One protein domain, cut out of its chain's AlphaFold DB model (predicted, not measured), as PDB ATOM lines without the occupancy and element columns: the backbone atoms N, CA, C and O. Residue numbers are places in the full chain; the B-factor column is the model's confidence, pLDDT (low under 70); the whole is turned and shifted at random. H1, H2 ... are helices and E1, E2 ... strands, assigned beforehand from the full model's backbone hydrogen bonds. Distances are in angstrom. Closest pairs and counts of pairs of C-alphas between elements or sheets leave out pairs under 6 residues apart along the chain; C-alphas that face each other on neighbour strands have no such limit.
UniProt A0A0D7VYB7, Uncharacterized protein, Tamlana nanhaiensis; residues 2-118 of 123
ATOM      1  N   GLY A   2      28.641 -30.959  -2.660       85.25
ATOM      2  CA  GLY A   2      29.361 -31.157  -1.379       85.25
ATOM      3  C   GLY A   2      28.821 -32.300  -0.502       85.25
ATOM      4  O   GLY A   2      29.566 -33.188  -0.093       85.25
ATOM      5  N   ILE A   3      27.501 -32.343  -0.300       92.06
ATOM      6  CA  ILE A   3      26.828 -33.416   0.458       92.06
ATOM      7  C   ILE A   3      27.062 -34.799  -0.176       92.06
ATOM      8  O   ILE A   3      27.213 -35.790   0.535       92.06
ATOM      9  N   GLU A   4      27.131 -34.890  -1.505       96.00
ATOM     10  CA  GLU A   4      27.414 -36.152  -2.204       96.00
ATOM     11  C   GLU A   4      28.838 -36.641  -1.918       96.00
ATOM     12  O   GLU A   4      29.025 -37.832  -1.676       96.00
ATOM     13  N   VAL A   5      29.823 -35.730  -1.869       97.44
ATOM     14  CA  VAL A   5      31.200 -36.054  -1.454       97.44
ATOM     15  C   VAL A   5      31.204 -36.604  -0.033       97.44
ATOM     16  O   VAL A   5      31.729 -37.690   0.182       97.44
ATOM     17  N   PHE A   6      30.553 -35.923   0.915       98.06
ATOM     18  CA  PHE A   6      30.455 -36.404   2.297       98.06
ATOM     19  C   PHE A   6      29.882 -37.828   2.371       98.06
ATOM     20  O   PHE A   6      30.478 -38.722   2.969       98.06
ATOM     21  N   ASN A   7      28.738 -38.059   1.719       97.62
ATOM     22  CA  ASN A   7      28.073 -39.362   1.712       97.62
ATOM     23  C   ASN A   7      28.937 -40.458   1.081       97.62
ATOM     24  O   ASN A   7      28.969 -41.582   1.587       97.62
ATOM     25  N   LYS A   8      29.621 -40.150  -0.026       97.88
ATOM     26  CA  LYS A   8      30.528 -41.081  -0.700       97.88
ATOM     27  C   LYS A   8      31.699 -41.458   0.206       97.88
ATOM     28  O   LYS A   8      31.980 -42.645   0.355       97.88
ATOM     29  N   GLU A   9      32.342 -40.472   0.827       98.19
ATOM     30  CA  GLU A   9      33.490 -40.696   1.709       98.19
ATOM     31  C   GLU A   9      33.105 -41.521   2.936       98.19
ATOM     32  O   GLU A   9      33.739 -42.538   3.199       98.19
ATOM     33  N   ILE A  10      32.012 -41.176   3.624       98.00
ATOM     34  CA  ILE A  10      31.511 -41.970   4.754       98.00
ATOM     35  C   ILE A  10      31.238 -43.422   4.342       98.00
ATOM     36  O   ILE A  10      31.674 -44.343   5.029       98.00
ATOM     37  N   ARG A  11      30.552 -43.654   3.213       97.19
ATOM     38  CA  ARG A  11      30.276 -45.019   2.726       97.19
ATOM     39  C   ARG A  11      31.562 -45.812   2.517       97.19
ATOM     40  O   ARG A  11      31.602 -46.990   2.860       97.19
ATOM     41  N   ASN A  12      32.590 -45.185   1.951       97.31
ATOM     42  CA  ASN A  12      33.882 -45.826   1.729       97.31
ATOM     43  C   ASN A  12      34.589 -46.133   3.054       97.31
ATOM     44  O   ASN A  12      35.026 -47.263   3.257       97.31
ATOM     45  N   LEU A  13      34.639 -45.158   3.963       97.25
ATOM     46  CA  LEU A  13      35.280 -45.284   5.271       97.25
ATOM     47  C   LEU A  13      34.625 -46.370   6.132       97.25
ATOM     48  O   LEU A  13      35.334 -47.167   6.741       97.25
ATOM     49  N   ILE A  14      33.291 -46.444   6.143       94.38
ATOM     50  CA  ILE A  14      32.540 -47.472   6.875       94.38
ATOM     51  C   ILE A  14      32.798 -48.858   6.279       94.38
ATOM     52  O   ILE A  14      33.133 -49.776   7.018       94.38
ATOM     53  N   LYS A  15      32.715 -49.015   4.948       93.19
ATOM     54  CA  LYS A  15      32.958 -50.307   4.274       93.19
ATOM     55  C   LYS A  15      34.345 -50.891   4.551       93.19
ATOM     56  O   LYS A  15      34.514 -52.102   4.481       93.19
ATOM     57  N   GLN A  16      35.331 -50.035   4.802       91.50
ATOM     58  CA  GLN A  16      36.717 -50.426   5.069       91.50
ATOM     59  C   GLN A  16      37.009 -50.614   6.566       91.50
ATOM     60  O   GLN A  16      38.113 -51.017   6.924       91.50
ATOM     61  N   SER A  17      36.059 -50.297   7.447       92.19
ATOM     62  CA  SER A  17      36.264 -50.311   8.892       92.19
ATOM     63  C   SER A  17      35.864 -51.656   9.496       92.19
ATOM     64  O   SER A  17      34.772 -52.150   9.241       92.19
ATOM     65  N   GLN A  18      36.722 -52.213  10.352       93.38
ATOM     66  CA  GLN A  18      36.371 -53.317  11.265       93.38
ATOM     67  C   GLN A  18      36.080 -52.815  12.689       93.38
ATOM     68  O   GLN A  18      35.858 -53.604  13.602       93.38
ATOM     69  N   ASP A  19      36.113 -51.495  12.878       95.25
ATOM     70  CA  ASP A  19      35.909 -50.850  14.168       95.25
ATOM     71  C   ASP A  19      34.478 -51.094  14.701       95.25
ATOM     72  O   ASP A  19      33.507 -50.784  13.994       95.25
ATOM     73  N   PRO A  20      34.326 -51.626  15.929       95.25
ATOM     74  CA  PRO A  20      33.020 -51.908  16.515       95.25
ATOM     75  C   PRO A  20      32.124 -50.669  16.655       95.25
ATOM     76  O   PRO A  20      30.923 -50.753  16.390       95.25
ATOM     77  N   THR A  21      32.684 -49.513  17.022       96.12
ATOM     78  CA  THR A  21      31.934 -48.257  17.142       96.12
ATOM     79  C   THR A  21      31.386 -47.825  15.786       96.12
ATOM     80  O   THR A  21      30.226 -47.425  15.671       96.12
ATOM     81  N   ILE A  22      32.168 -47.987  14.718       96.69
ATOM     82  CA  ILE A  22      31.699 -47.712  13.355       96.69
ATOM     83  C   ILE A  22      30.584 -48.678  12.929       96.69
ATOM     84  O   ILE A  22      29.596 -48.236  12.334       96.69
ATOM     85  N   ALA A  23      30.689 -49.966  13.267       96.12
ATOM     86  CA  ALA A  23      29.633 -50.943  12.994       96.12
ATOM     87  C   ALA A  23      28.325 -50.599  13.731       96.12
ATOM     88  O   ALA A  23      27.246 -50.630  13.132       96.12
ATOM     89  N   PHE A  24      28.420 -50.191  14.999       96.19
ATOM     90  CA  PHE A  24      27.283 -49.707  15.785       96.19
ATOM     91  C   PHE A  24      26.609 -48.494  15.126       96.19
ATOM     92  O   PHE A  24      25.395 -48.479  14.918       96.19
ATOM     93  N   VAL A  25      27.389 -47.489  14.723       96.25
ATOM     94  CA  VAL A  25      26.865 -46.286  14.056       96.25
ATOM     95  C   VAL A  25      26.194 -46.631  12.724       96.25
ATOM     96  O   VAL A  25      25.132 -46.091  12.412       96.25
ATOM     97  N   GLN A  26      26.757 -47.562  11.953       96.56
ATOM     98  CA  GLN A  26      26.135 -48.045  10.721       96.56
ATOM     99  C   GLN A  26      24.787 -48.726  10.995       96.56
ATOM    100  O   GLN A  26      23.821 -48.491  10.266       96.56
ATOM    101  N   GLN A  27      24.688 -49.534  12.053       96.50
ATOM    102  CA  GLN A  27      23.422 -50.138  12.464       96.50
ATOM    103  C   GLN A  27      22.387 -49.061  12.829       96.50
ATOM    104  O   GLN A  27      21.238 -49.144  12.390       96.50
ATOM    105  N   LYS A  28      22.794 -48.016  13.565       96.88
ATOM    106  CA  LYS A  28      21.926 -46.871  13.886       96.88
ATOM    107  C   LYS A  28      21.473 -46.126  12.637       96.88
ATOM    108  O   LYS A  28      20.302 -45.767  12.556       96.88
ATOM    109  N   PHE A  29      22.344 -45.950  11.644       97.62
ATOM    110  CA  PHE A  29      21.963 -45.366  10.358       97.62
ATOM    111  C   PHE A  29      20.856 -46.179   9.675       97.62
ATOM    112  O   PHE A  29      19.814 -45.621   9.341       97.62
ATOM    113  N   VAL A  30      21.025 -47.501   9.555       96.38
ATOM    114  CA  VAL A  30      20.016 -48.391   8.947       96.38
ATOM    115  C   VAL A  30      18.674 -48.325   9.685       96.38
ATOM    116  O   VAL A  30      17.626 -48.313   9.049       96.38
ATOM    117  N   GLN A  31      18.692 -48.238  11.017       97.00
ATOM    118  CA  GLN A  31      17.479 -48.149  11.845       97.00
ATOM    119  C   GLN A  31      16.805 -46.773  11.805       97.00
ATOM    120  O   GLN A  31      15.620 -46.660  12.104       97.00
ATOM    121  N   SER A  32      17.553 -45.722  11.475       96.38
ATOM    122  CA  SER A  32      17.088 -44.339  11.596       96.38
ATOM    123  C   SER A  32      16.140 -43.876  10.485       96.38
ATOM    124  O   SER A  32      15.476 -42.857  10.651       96.38
ATOM    125  N   GLY A  33      16.099 -44.578   9.348       94.44
ATOM    126  CA  GLY A  33      15.286 -44.192   8.188       94.44
ATOM    127  C   GLY A  33      15.797 -42.975   7.405       94.44
ATOM    128  O   GLY A  33      15.108 -42.511   6.503       94.44
ATOM    129  N   PHE A  34      16.986 -42.440   7.713       96.38
ATOM    130  CA  PHE A  34      17.594 -41.370   6.917       96.38
ATOM    131  C   PHE A  34      18.123 -41.891   5.573       96.38
ATOM    132  O   PHE A  34      18.887 -42.851   5.525       96.38
ATOM    133  N   ASP A  35      17.850 -41.162   4.490       95.31
ATOM    134  CA  ASP A  35      18.362 -41.498   3.149       95.31
ATOM    135  C   ASP A  35      19.821 -41.066   2.913       95.31
ATOM    136  O   ASP A  35      20.458 -41.442   1.922       95.31
ATOM    137  N   SER A  36      20.382 -40.255   3.814       96.50
ATOM    138  CA  SER A  36      21.746 -39.738   3.695       96.50
ATOM    139  C   SER A  36      22.499 -39.780   5.019       96.50
ATOM    140  O   SER A  36      21.962 -39.446   6.075       96.50
ATOM    141  N   TYR A  37      23.788 -40.109   4.942       97.75
ATOM    142  CA  TYR A  37      24.709 -40.020   6.068       97.75
ATOM    143  C   TYR A  37      24.870 -38.584   6.560       97.75
ATOM    144  O   TYR A  37      25.069 -38.384   7.747       97.75
ATOM    145  N   TYR A  38      24.775 -37.583   5.679       97.00
ATOM    146  CA  TYR A  38      24.872 -36.181   6.094       97.00
ATOM    147  C   TYR A  38      23.726 -35.795   7.042       97.00
ATOM    148  O   TYR A  38      23.979 -35.286   8.130       97.00
ATOM    149  N   GLY A  39      22.479 -36.099   6.661       96.44
ATOM    150  CA  GLY A  39      21.313 -35.859   7.515       96.44
ATOM    151  C   GLY A  39      21.350 -36.702   8.789       96.44
ATOM    152  O   GLY A  39      21.166 -36.169   9.882       96.44
ATOM    153  N   PHE A  40      21.680 -37.990   8.655       98.06
ATOM    154  CA  PHE A  40      21.835 -38.886   9.797       98.06
ATOM    155  C   PHE A  40      22.860 -38.371  10.802       98.06
ATOM    156  O   PHE A  40      22.520 -38.230  11.968       98.06
ATOM    157  N   PHE A  41      24.088 -38.054  10.378       97.81
ATOM    158  CA  PHE A  41      25.130 -37.586  11.291       97.81
ATOM    159  C   PHE A  41      24.801 -36.230  11.904       97.81
ATOM    160  O   PHE A  41      25.117 -36.022  13.071       97.81
ATOM    161  N   GLY A  42      24.123 -35.340  11.170       95.81
ATOM    162  CA  GLY A  42      23.619 -34.083  11.727       95.81
ATOM    163  C   GLY A  42      22.704 -34.302  12.933       95.81
ATOM    164  O   GLY A  42      22.863 -33.641  13.953       95.81
ATOM    165  N   ASN A  43      21.789 -35.270  12.847       95.56
ATOM    166  CA  ASN A  43      20.862 -35.590  13.934       95.56
ATOM    167  C   ASN A  43      21.489 -36.487  15.016       95.56
ATOM    168  O   ASN A  43      21.305 -36.268  16.209       95.56
ATOM    169  N   PHE A  44      22.233 -37.510  14.602       96.19
ATOM    170  CA  PHE A  44      22.846 -38.494  15.485       96.19
ATOM    171  C   PHE A  44      23.871 -37.837  16.409       96.19
ATOM    172  O   PHE A  44      23.759 -37.974  17.622       96.19
ATOM    173  N   LEU A  45      24.826 -37.079  15.858       96.62
ATOM    174  CA  LEU A  45      25.933 -36.504  16.631       96.62
ATOM    175  C   LEU A  45      25.487 -35.371  17.565       96.62
ATOM    176  O   LEU A  45      26.149 -35.128  18.574       96.62
ATOM    177  N   LEU A  46      24.336 -34.748  17.292       95.12
ATOM    178  CA  LEU A  46      23.725 -33.768  18.190       95.12
ATOM    179  C   LEU A  46      23.431 -34.367  19.571       95.12
ATOM    180  O   LEU A  46      23.659 -33.711  20.587       95.12
ATOM    181  N   ASN A  47      22.993 -35.630  19.622       93.50
ATOM    182  CA  ASN A  47      22.746 -36.339  20.883       93.50
ATOM    183  C   ASN A  47      24.028 -36.636  21.670       93.50
ATOM    184  O   ASN A  47      23.962 -36.890  22.869       93.50
ATOM    185  N   TYR A  48      25.182 -36.566  21.006       95.31
ATOM    186  CA  TYR A  48      26.507 -36.828  21.567       95.31
ATOM    187  C   TYR A  48      27.319 -35.545  21.802       95.31
ATOM    188  O   TYR A  48      28.508 -35.602  22.113       95.31
ATOM    189  N   GLY A  49      26.677 -34.380  21.676       95.06
ATOM    190  CA  GLY A  49      27.264 -33.081  21.992       95.06
ATOM    191  C   GLY A  49      28.006 -32.398  20.841       95.06
ATOM    192  O   GLY A  49      28.548 -31.319  21.055       95.06
ATOM    193  N   LEU A  50      27.994 -32.937  19.617       96.81
ATOM    194  CA  LEU A  50      28.445 -32.202  18.430       96.81
ATOM    195  C   LEU A  50      27.240 -31.471  17.822       96.81
ATOM    196  O   LEU A  50      26.387 -32.066  17.170       96.81
ATOM    197  N   VAL A  51      27.172 -30.162  18.057       96.44
ATOM    198  CA  VAL A  51      26.052 -29.283  17.685       96.44
ATOM    199  C   VAL A  51      25.938 -29.114  16.177       96.44
ATOM    200  O   VAL A  51      24.842 -29.103  15.627       96.44
ATOM    201  N   SER A  52      27.070 -28.926  15.498       96.62
ATOM    202  CA  SER A  52      27.096 -28.801  14.042       96.62
ATOM    203  C   SER A  52      28.471 -29.122  13.473       96.62
ATOM    204  O   SER A  52      29.490 -28.939  14.134       96.62
ATOM    205  N   PHE A  53      28.493 -29.548  12.214       97.19
ATOM    206  CA  PHE A  53      29.687 -29.603  11.383       97.19
ATOM    207  C   PHE A  53      29.395 -28.844  10.094       97.19
ATOM    208  O   PHE A  53      28.469 -29.178   9.358       97.19
ATOM    209  N   SER A  54      30.121 -27.755   9.854       95.81
ATOM    210  CA  SER A  54      29.830 -26.858   8.735       95.81
ATOM    211  C   SER A  54      31.087 -26.124   8.277       95.81
ATOM    212  O   SER A  54      32.202 -26.429   8.703       95.81
ATOM    213  N   CYS A  55      30.917 -25.212   7.329       94.75
ATOM    214  CA  CYS A  55      31.982 -24.513   6.635       94.75
ATOM    215  C   CYS A  55      31.801 -23.004   6.832       94.75
ATOM    216  O   CYS A  55      30.806 -22.439   6.386       94.75
ATOM    217  N   SER A  56      32.761 -22.343   7.477       94.38
ATOM    218  CA  SER A  56      32.778 -20.885   7.618       94.38
ATOM    219  C   SER A  56      33.352 -20.255   6.351       94.38
ATOM    220  O   SER A  56      34.440 -20.630   5.918       94.38
ATOM    221  N   MET A  57      32.620 -19.335   5.726       92.50
ATOM    222  CA  MET A  57      33.022 -18.720   4.461       92.50
ATOM    223  C   MET A  57      34.059 -17.614   4.677       92.50
ATOM    224  O   MET A  57      33.933 -16.798   5.588       92.50
ATOM    225  N   ARG A  58      35.061 -17.543   3.798       91.06
ATOM    226  CA  ARG A  58      35.951 -16.386   3.700       91.06
ATOM    227  C   ARG A  58      35.191 -15.216   3.087       91.06
ATOM    228  O   ARG A  58      34.571 -15.374   2.037       91.06
ATOM    229  N   GLU A  59      35.281 -14.032   3.686       87.75
ATOM    230  CA  GLU A  59      34.621 -12.844   3.140       87.75
ATOM    231  C   GLU A  59      34.914 -12.664   1.643       87.75
ATOM    232  O   GLU A  59      36.069 -12.609   1.211       87.75
ATOM    233  N   LYS A  60      33.836 -12.570   0.854       83.81
ATOM    234  CA  LYS A  60      33.856 -12.277  -0.587       83.81
ATOM    235  C   LYS A  60      34.663 -13.269  -1.446       83.81
ATOM    236  O   LYS A  60      35.000 -12.938  -2.582       83.81
ATOM    237  N   LYS A  61      34.959 -14.482  -0.957       86.56
ATOM    238  CA  LYS A  61      35.615 -15.550  -1.733       86.56
ATOM    239  C   LYS A  61      34.896 -16.893  -1.544       86.56
ATOM    240  O   LYS A  61      34.462 -17.187  -0.435       86.56
ATOM    241  N   PRO A  62      34.794 -17.744  -2.585       88.19
ATOM    242  CA  PRO A  62      34.154 -19.063  -2.498       88.19
ATOM    243  C   PRO A  62      35.075 -20.104  -1.831       88.19
ATOM    244  O   PRO A  62      35.215 -21.233  -2.299       88.19
ATOM    245  N   GLU A  63      35.745 -19.705  -0.755       93.75
ATOM    246  CA  GLU A  63      36.641 -20.543   0.029       93.75
ATOM    247  C   GLU A  63      36.115 -20.613   1.461       93.75
ATOM    248  O   GLU A  63      35.561 -19.644   1.982       93.75
ATOM    249  N   TYR A  64      36.296 -21.757   2.106       95.75
ATOM    250  CA  TYR A  64      35.669 -22.062   3.379       95.75
ATOM    251  C   TYR A  64      36.637 -22.756   4.333       95.75
ATOM    252  O   TYR A  64      37.509 -23.509   3.907       95.75
ATOM    253  N   LYS A  65      36.454 -22.538   5.632       96.69
ATOM    254  CA  LYS A  65      37.114 -23.291   6.699       96.69
ATOM    255  C   LYS A  65      36.126 -24.276   7.323       96.69
ATOM    256  O   LYS A  65      35.127 -23.826   7.891       96.69
ATOM    257  N   PRO A  66      36.360 -25.596   7.227       97.81
ATOM    258  CA  PRO A  66      35.515 -26.577   7.890       97.81
ATOM    259  C   PRO A  66      35.732 -26.524   9.401       97.81
ATOM    260  O   PRO A  66      36.864 -26.411   9.874       97.81
ATOM    261  N   TYR A  67      34.644 -26.636  10.151       98.31
ATOM    262  CA  TYR A  67      34.665 -26.661  11.605       98.31
ATOM    263  C   TYR A  67      33.664 -27.670  12.168       98.31
ATOM    264  O   TYR A  67      32.707 -28.058  11.486       98.31
ATOM    265  N   PHE A  68      33.880 -28.034  13.429       98.44
ATOM    266  CA  PHE A  68      32.899 -28.631  14.330       98.44
ATOM    267  C   PHE A  68      32.535 -27.637  15.420       98.44
ATOM    268  O   PHE A  68      33.353 -26.807  15.795       98.44
ATOM    269  N   ASN A  69      31.303 -27.690  15.902       98.25
ATOM    270  CA  ASN A  69      30.868 -26.935  17.064       98.25
ATOM    271  C   ASN A  69      30.403 -27.924  18.127       98.25
ATOM    272  O   ASN A  69      29.478 -28.694  17.857       98.25
ATOM    273  N   PHE A  70      31.027 -27.908  19.297       97.81
ATOM    274  CA  PHE A  70      30.715 -28.811  20.400       97.81
ATOM    275  C   PHE A  70      29.949 -28.098  21.512       97.81
ATOM    276  O   PHE A  70      30.061 -26.887  21.698       97.81
ATOM    277  N   ARG A  71      29.160 -28.863  22.264       95.50
ATOM    278  CA  ARG A  71      28.655 -28.459  23.580       95.50
ATOM    279  C   ARG A  71      29.748 -28.662  24.621       95.50
ATOM    280  O   ARG A  71      30.569 -29.559  24.454       95.50
ATOM    281  N   ASP A  72      29.675 -27.923  25.725       94.25
ATOM    282  CA  ASP A  72      30.585 -28.099  26.868       94.25
ATOM    283  C   ASP A  72      30.590 -29.547  27.382       94.25
ATOM    284  O   ASP A  72      31.632 -30.096  27.716       94.25
ATOM    285  N   SER A  73      29.421 -30.197  27.387       92.50
ATOM    286  CA  SER A  73      29.296 -31.635  27.631       92.50
ATOM    287  C   SER A  73      29.119 -32.380  26.307       92.50
ATOM    288  O   SER A  73      28.071 -32.295  25.659       92.50
ATOM    289  N   ASN A  74      30.150 -33.113  25.896       94.88
ATOM    290  CA  ASN A  74      30.131 -33.971  24.715       94.88
ATOM    291  C   ASN A  74      30.931 -35.253  24.966       94.88
ATOM    292  O   ASN A  74      31.871 -35.267  25.757       94.88
ATOM    293  N   VAL A  75      30.573 -36.324  24.256       95.00
ATOM    294  CA  VAL A  75      31.219 -37.641  24.420       95.00
ATOM    295  C   VAL A  75      32.653 -37.672  23.876       95.00
ATOM    296  O   VAL A  75      33.397 -38.611  24.124       95.00
ATOM    297  N   PHE A  76      33.049 -36.651  23.114       94.50
ATOM    298  CA  PHE A  76      34.345 -36.588  22.442       94.50
ATOM    299  C   PHE A  76      35.431 -35.912  23.294       94.50
ATOM    300  O   PHE A  76      36.584 -35.882  22.874       94.50
ATOM    301  N   GLY A  77      35.080 -35.362  24.465       92.81
ATOM    302  CA  GLY A  77      36.024 -34.724  25.386       92.81
ATOM    303  C   GLY A  77      36.606 -33.392  24.898       92.81
ATOM    304  O   GLY A  77      37.650 -32.978  25.392       92.81
ATOM    305  N   TYR A  78      35.967 -32.735  23.926       95.12
ATOM    306  CA  TYR A  78      36.383 -31.411  23.450       95.12
ATOM    307  C   TYR A  78      35.811 -30.300  24.331       95.12
ATOM    308  O   TYR A  78      34.717 -30.445  24.874       95.12
ATOM    309  N   ASP A  79      36.498 -29.162  24.403       96.38
ATOM    310  CA  ASP A  79      35.900 -27.944  24.950       96.38
ATOM    311  C   ASP A  79      34.719 -27.485  24.077       96.38
ATOM    312  O   ASP A  79      34.698 -27.697  22.857       96.38
ATOM    313  N   GLY A  80      33.727 -26.844  24.697       96.88
ATOM    314  CA  GLY A  80      32.589 -26.287  23.976       96.88
ATOM    315  C   GLY A  80      32.989 -25.157  23.026       96.88
ATOM    316  O   GLY A  80      33.905 -24.375  23.285       96.88
ATOM    317  N   GLY A  81      32.267 -25.049  21.910       97.75
ATOM    318  CA  GLY A  81      32.487 -24.032  20.887       97.75
ATOM    319  C   GLY A  81      33.072 -24.564  19.579       97.75
ATOM    320  O   GLY A  81      33.019 -25.757  19.269       97.75
ATOM    321  N   ILE A  82      33.574 -23.633  18.760       97.94
ATOM    322  CA  ILE A  82      33.991 -23.890  17.377       97.94
ATOM    323  C   ILE A  82      35.438 -24.385  17.327       97.94
ATOM    324  O   ILE A  82      36.368 -23.666  17.683       97.94
ATOM    325  N   TYR A  83      35.620 -25.573  16.760       97.75
ATOM    326  CA  TYR A  83      36.905 -26.181  16.452       97.75
ATOM    327  C   TYR A  83      37.102 -26.277  14.936       97.75
ATOM    328  O   TYR A  83      36.405 -27.027  14.245       97.75
ATOM    329  N   TYR A  84      38.056 -25.522  14.395       97.81
ATOM    330  CA  TYR A  84      38.402 -25.592  12.975       97.81
ATOM    331  C   TYR A  84      39.243 -26.836  12.681       97.81
ATOM    332  O   TYR A  84      40.201 -27.129  13.385       97.81
ATOM    333  N   LEU A  85      38.918 -27.554  11.602       97.56
ATOM    334  CA  LEU A  85      39.640 -28.784  11.238       97.56
ATOM    335  C   LEU A  85      40.978 -28.511  10.532       97.56
ATOM    336  O   LEU A  85      41.733 -29.435  10.246       97.56
ATOM    337  N   THR A  86      41.228 -27.257  10.162       96.25
ATOM    338  CA  THR A  86      42.393 -26.806   9.398       96.25
ATOM    339  C   THR A  86      42.508 -25.288   9.480       96.25
ATOM    340  O   THR A  86      41.504 -24.571   9.529       96.25
ATOM    341  N   ASP A  87      43.738 -24.786   9.411       94.75
ATOM    342  CA  ASP A  87      44.023 -23.352   9.338       94.75
ATOM    343  C   ASP A  87      43.855 -22.772   7.927       94.75
ATOM    344  O   ASP A  87      43.864 -21.548   7.747       94.75
ATOM    345  N   GLN A  88      43.667 -23.627   6.919       95.44
ATOM    346  CA  GLN A  88      43.564 -23.241   5.515       95.44
ATOM    347  C   GLN A  88      42.114 -23.150   5.041       95.44
ATOM    348  O   GLN A  88      41.237 -23.897   5.473       95.44
ATOM    349  N   PHE A  89      41.869 -22.237   4.103       96.38
ATOM    350  CA  PHE A  89      40.607 -22.200   3.377       96.38
ATOM    351  C   PHE A  89      40.628 -23.209   2.224       96.38
ATOM    352  O   PHE A  89      41.641 -23.395   1.550       96.38
ATOM    353  N   HIS A  90      39.490 -23.843   1.977       96.06
ATOM    354  CA  HIS A  90      39.312 -24.853   0.947       96.06
ATOM    355  C   HIS A  90      38.012 -24.636   0.175       96.06
ATOM    356  O   HIS A  90      37.118 -23.918   0.610       96.06
ATOM    357  N   ASN A  91      37.864 -25.299  -0.970       95.56
ATOM    358  CA  ASN A  91      36.559 -25.358  -1.624       95.56
ATOM    359  C   ASN A  91      35.559 -26.199  -0.803       95.56
ATOM    360  O   ASN A  91      35.930 -26.987   0.075       95.56
ATOM    361  N   PHE A  92      34.275 -26.053  -1.125       93.81
ATOM    362  CA  PHE A  92      33.182 -26.703  -0.402       93.81
ATOM    363  C   PHE A  92      33.286 -28.239  -0.389       93.81
ATOM    364  O   PHE A  92      33.091 -28.873   0.647       93.81
ATOM    365  N   ASN A  93      33.675 -28.853  -1.512       96.62
ATOM    366  CA  ASN A  93      33.835 -30.307  -1.613       96.62
ATOM    367  C   ASN A  93      34.929 -30.830  -0.671       96.62
ATOM    368  O   ASN A  93      34.738 -31.845  -0.003       96.62
ATOM    369  N   LYS A  94      36.065 -30.130  -0.582       97.25
ATOM    370  CA  LYS A  94      37.160 -30.512   0.315       97.25
ATOM    371  C   LYS A  94      36.772 -30.352   1.786       97.25
ATOM    372  O   LYS A  94      37.198 -31.165   2.599       97.25
ATOM    373  N   CYS A  95      35.932 -29.376   2.125       97.12
ATOM    374  CA  CYS A  95      35.406 -29.250   3.483       97.12
ATOM    375  C   CYS A  95      34.562 -30.469   3.880       97.12
ATOM    376  O   CYS A  95      34.825 -31.084   4.907       97.12
ATOM    377  N   HIS A  96      33.632 -30.887   3.017       97.75
ATOM    378  CA  HIS A  96      32.823 -32.088   3.242       97.75
ATOM    379  C   HIS A  96      33.646 -33.379   3.290       97.75
ATOM    380  O   HIS A  96      33.341 -34.271   4.080       97.75
ATOM    381  N   TYR A  97      34.704 -33.474   2.483       98.25
ATOM    382  CA  TYR A  97      35.685 -34.550   2.598       98.25
ATOM    383  C   TYR A  97      36.323 -34.566   3.998       98.25
ATOM    384  O   TYR A  97      36.331 -35.601   4.655       98.25
ATOM    385  N   LEU A  98      36.810 -33.419   4.485       98.38
ATOM    386  CA  LEU A  98      37.448 -33.322   5.802       98.38
ATOM    387  C   LEU A  98      36.472 -33.648   6.940       98.38
ATOM    388  O   LEU A  98      36.840 -34.379   7.852       98.38
ATOM    389  N   HIS A  99      35.219 -33.188   6.864       98.44
ATOM    390  CA  HIS A  99      34.191 -33.558   7.843       98.44
ATOM    391  C   HIS A  99      33.945 -35.064   7.885       98.44
ATOM    392  O   HIS A  99      33.881 -35.623   8.974       98.44
ATOM    393  N   ALA A 100      33.820 -35.726   6.730       98.44
ATOM    394  CA  ALA A 100      33.572 -37.166   6.679       98.44
ATOM    395  C   ALA A 100      34.698 -37.958   7.362       98.44
ATOM    396  O   ALA A 100      34.437 -38.818   8.205       98.44
ATOM    397  N   HIS A 101      35.950 -37.626   7.038       98.31
ATOM    398  CA  HIS A 101      37.124 -38.267   7.633       98.31
ATOM    399  C   HIS A 101      37.231 -37.978   9.131       98.31
ATOM    400  O   HIS A 101      37.440 -38.901   9.918       98.31
ATOM    401  N   GLN A 102      37.019 -36.726   9.544       98.19
ATOM    402  CA  GLN A 102      37.151 -36.352  10.947       98.19
ATOM    403  C   GLN A 102      36.025 -36.928  11.820       98.19
ATOM    404  O   GLN A 102      36.301 -37.350  12.937       98.19
ATOM    405  N   ILE A 103      34.783 -37.021  11.325       98.00
ATOM    406  CA  ILE A 103      33.685 -37.682  12.057       98.00
ATOM    407  C   ILE A 103      34.024 -39.149  12.317       98.00
ATOM    408  O   ILE A 103      33.908 -39.613  13.446       98.00
ATOM    409  N   VAL A 104      34.481 -39.884  11.298       97.62
ATOM    410  CA  VAL A 104      34.878 -41.291  11.479       97.62
ATOM    411  C   VAL A 104      36.069 -41.405  12.427       97.62
ATOM    412  O   VAL A 104      36.089 -42.306  13.262       97.62
ATOM    413  N   SER A 105      37.034 -40.485  12.345       96.19
ATOM    414  CA  SER A 105      38.155 -40.438  13.284       96.19
ATOM    415  C   SER A 105      37.688 -40.241  14.725       96.19
ATOM    416  O   SER A 105      38.141 -40.978  15.590       96.19
ATOM    417  N   LEU A 106      36.772 -39.301  14.983       95.81
ATOM    418  CA  LEU A 106      36.209 -39.061  16.317       95.81
ATOM    419  C   LEU A 106      35.435 -40.267  16.841       95.81
ATOM    420  O   LEU A 106      35.558 -40.631  18.000       95.81
ATOM    421  N   LEU A 107      34.641 -40.920  15.997       96.31
ATOM    422  CA  LEU A 107      33.877 -42.092  16.427       96.31
ATOM    423  C   LEU A 107      34.792 -43.251  16.833       96.31
ATOM    424  O   LEU A 107      34.490 -43.948  17.792       96.31
ATOM    425  N   ARG A 108      35.929 -43.426  16.154       95.50
ATOM    426  CA  ARG A 108      36.928 -44.452  16.502       95.50
ATOM    427  C   ARG A 108      37.628 -44.202  17.837       95.50
ATOM    428  O   ARG A 108      38.208 -45.130  18.386       95.50
ATOM    429  N   THR A 109      37.616 -42.971  18.354       94.44
ATOM    430  CA  THR A 109      38.202 -42.679  19.672       94.44
ATOM    431  C   THR A 109      37.229 -42.921  20.822       94.44
ATOM    432  O   THR A 109      37.661 -42.884  21.968       94.44
ATOM    433  N   VAL A 110      35.945 -43.156  20.539       93.38
ATOM    434  CA  VAL A 110      34.894 -43.329  21.552       93.38
ATOM    435  C   VAL A 110      34.541 -44.807  21.682       93.38
ATOM    436  O   VAL A 110      34.342 -45.506  20.682       93.38
ATOM    437  N   ASN A 111      34.431 -45.299  22.917       92.56
ATOM    438  CA  ASN A 111      33.999 -46.672  23.156       92.56
ATOM    439  C   ASN A 111      32.493 -46.807  22.874       92.56
ATOM    440  O   ASN A 111      31.711 -45.926  23.231       92.56
ATOM    441  N   ILE A 112      32.054 -47.932  22.299       93.44
ATOM    442  CA  ILE A 112      30.618 -48.220  22.130       93.44
ATOM    443  C   ILE A 112      29.861 -48.020  23.445       93.44
ATOM    444  O   ILE A 112      28.794 -47.412  23.441       93.44
ATOM    445  N   SER A 113      30.416 -48.484  24.570       92.81
ATOM    446  CA  SER A 113      29.746 -48.378  25.866       92.81
ATOM    447  C   SER A 113      29.489 -46.926  26.273       92.81
ATOM    448  O   SER A 113      28.473 -46.645  26.907       92.81
ATOM    449  N   GLU A 114      30.352 -45.989  25.881       92.12
ATOM    450  CA  GLU A 114      30.139 -44.561  26.115       92.12
ATOM    451  C   GLU A 114      28.982 -44.047  25.261       92.12
ATOM    452  O   GLU A 114      28.124 -43.341  25.777       92.12
ATOM    453  N   LEU A 115      28.888 -44.461  23.992       92.69
ATOM    454  CA  LEU A 115      27.771 -44.082  23.118       92.69
ATOM    455  C   LEU A 115      26.430 -44.695  23.543       92.69
ATOM    456  O   LEU A 115      25.384 -44.069  23.360       92.69
ATOM    457  N   GLU A 116      26.432 -45.917  24.067       91.12
ATOM    458  CA  GLU A 116      25.222 -46.608  24.521       91.12
ATOM    459  C   GLU A 116      24.701 -46.048  25.844       91.12
ATOM    460  O   GLU A 116      23.489 -45.941  26.035       91.12
ATOM    461  N   ASN A 117      25.609 -45.665  26.744       90.19
ATOM    462  CA  ASN A 117      25.264 -45.168  28.073       90.19
ATOM    463  C   ASN A 117      25.243 -43.638  28.166       90.19
ATOM    464  O   ASN A 117      24.969 -43.109  29.247       90.19
ATOM    465  N   TRP A 118      25.521 -42.925  27.068       91.06
ATOM    466  CA  TRP A 118      25.514 -41.467  27.049       91.06
ATOM    467  C   TRP A 118      24.133 -40.938  27.436       91.06
ATOM    468  O   TRP A 118      23.163 -41.003  26.673       91.06
TER     469      TRP A 118
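Overview. This is residues 2 to 118 of the 123 residues of an uncharacterized protein of Tamlana nanhaiensis (UniProt A0A0D7VYB7). A small sheet of three strands has one face covered by the long helix H4, and H1 packs on H4 from the side away from the sheet. H3 stands beside the edge strand E1, while H2 and H5 lie at one end, away from the sheet. The 117 printed residues hold H1 H2 H3 E1 E2 E3 H4 H5 in that order, class mixed. The sheet, E1 E2 E3, is antiparallel; the whole is compact, radius of gyration of the C-alphas 14.1 A, spanning 44 by 30 by 23 A.

Along the chain. H1, residues 2 to 15, begins at C-alpha 2 (29.361, -31.157, -1.379) and is 20.3 A long. H2 is residues 20 to 32, H3 37 to 46. E1, residues 50 to 57, is 19.9 A long; E2 is 64 to 70, E3 81 to 84. H4, residues 92 to 108, is 24.8 A long. H5, residues 112 to 117, ends at C-alpha 117 (25.264, -45.168, 28.073).

Arrangement. E1 E2 E3 form a meander, each strand the antiparallel neighbour of the one before, with N 54 and O 67 3.1 A apart and N 68 and O 83 2.8 A. H4 is on the sheet at a height of 8.2 A, making two layers, helix on one face; it runs along E2, at 26 degrees on the local plane. H1 touches H4 at a shallow tilt of 31 degrees, the same way, closest C-alphas Gly 2 and Asn 93, 4.6 A. H3 stands at the sheet's level, height 3.3 A, its Gly 42 and Ser 52 of E1 the closest C-alphas, 6.7 A. H2 touches H4 with residues 21 to 22 alone, closest C-alphas Thr 21 and Arg 108, 6.3 A. H2 and H5 only just touch, with 3 pairs of C-alphas within 8 A, the closest Thr 21 and Ile 112, 5.2 A. Every O i to N i+4 pair is within hydrogen-bond range in H1, H2, H4 and H5; H3 has 5 of 6.

Size, cuts and confidence. The C-alphas of Lys 60 and Ser 113, the two farthest apart, are 44.9 A apart. The printed part has no cut and no long link; no printed residue is under 70 in pLDDT.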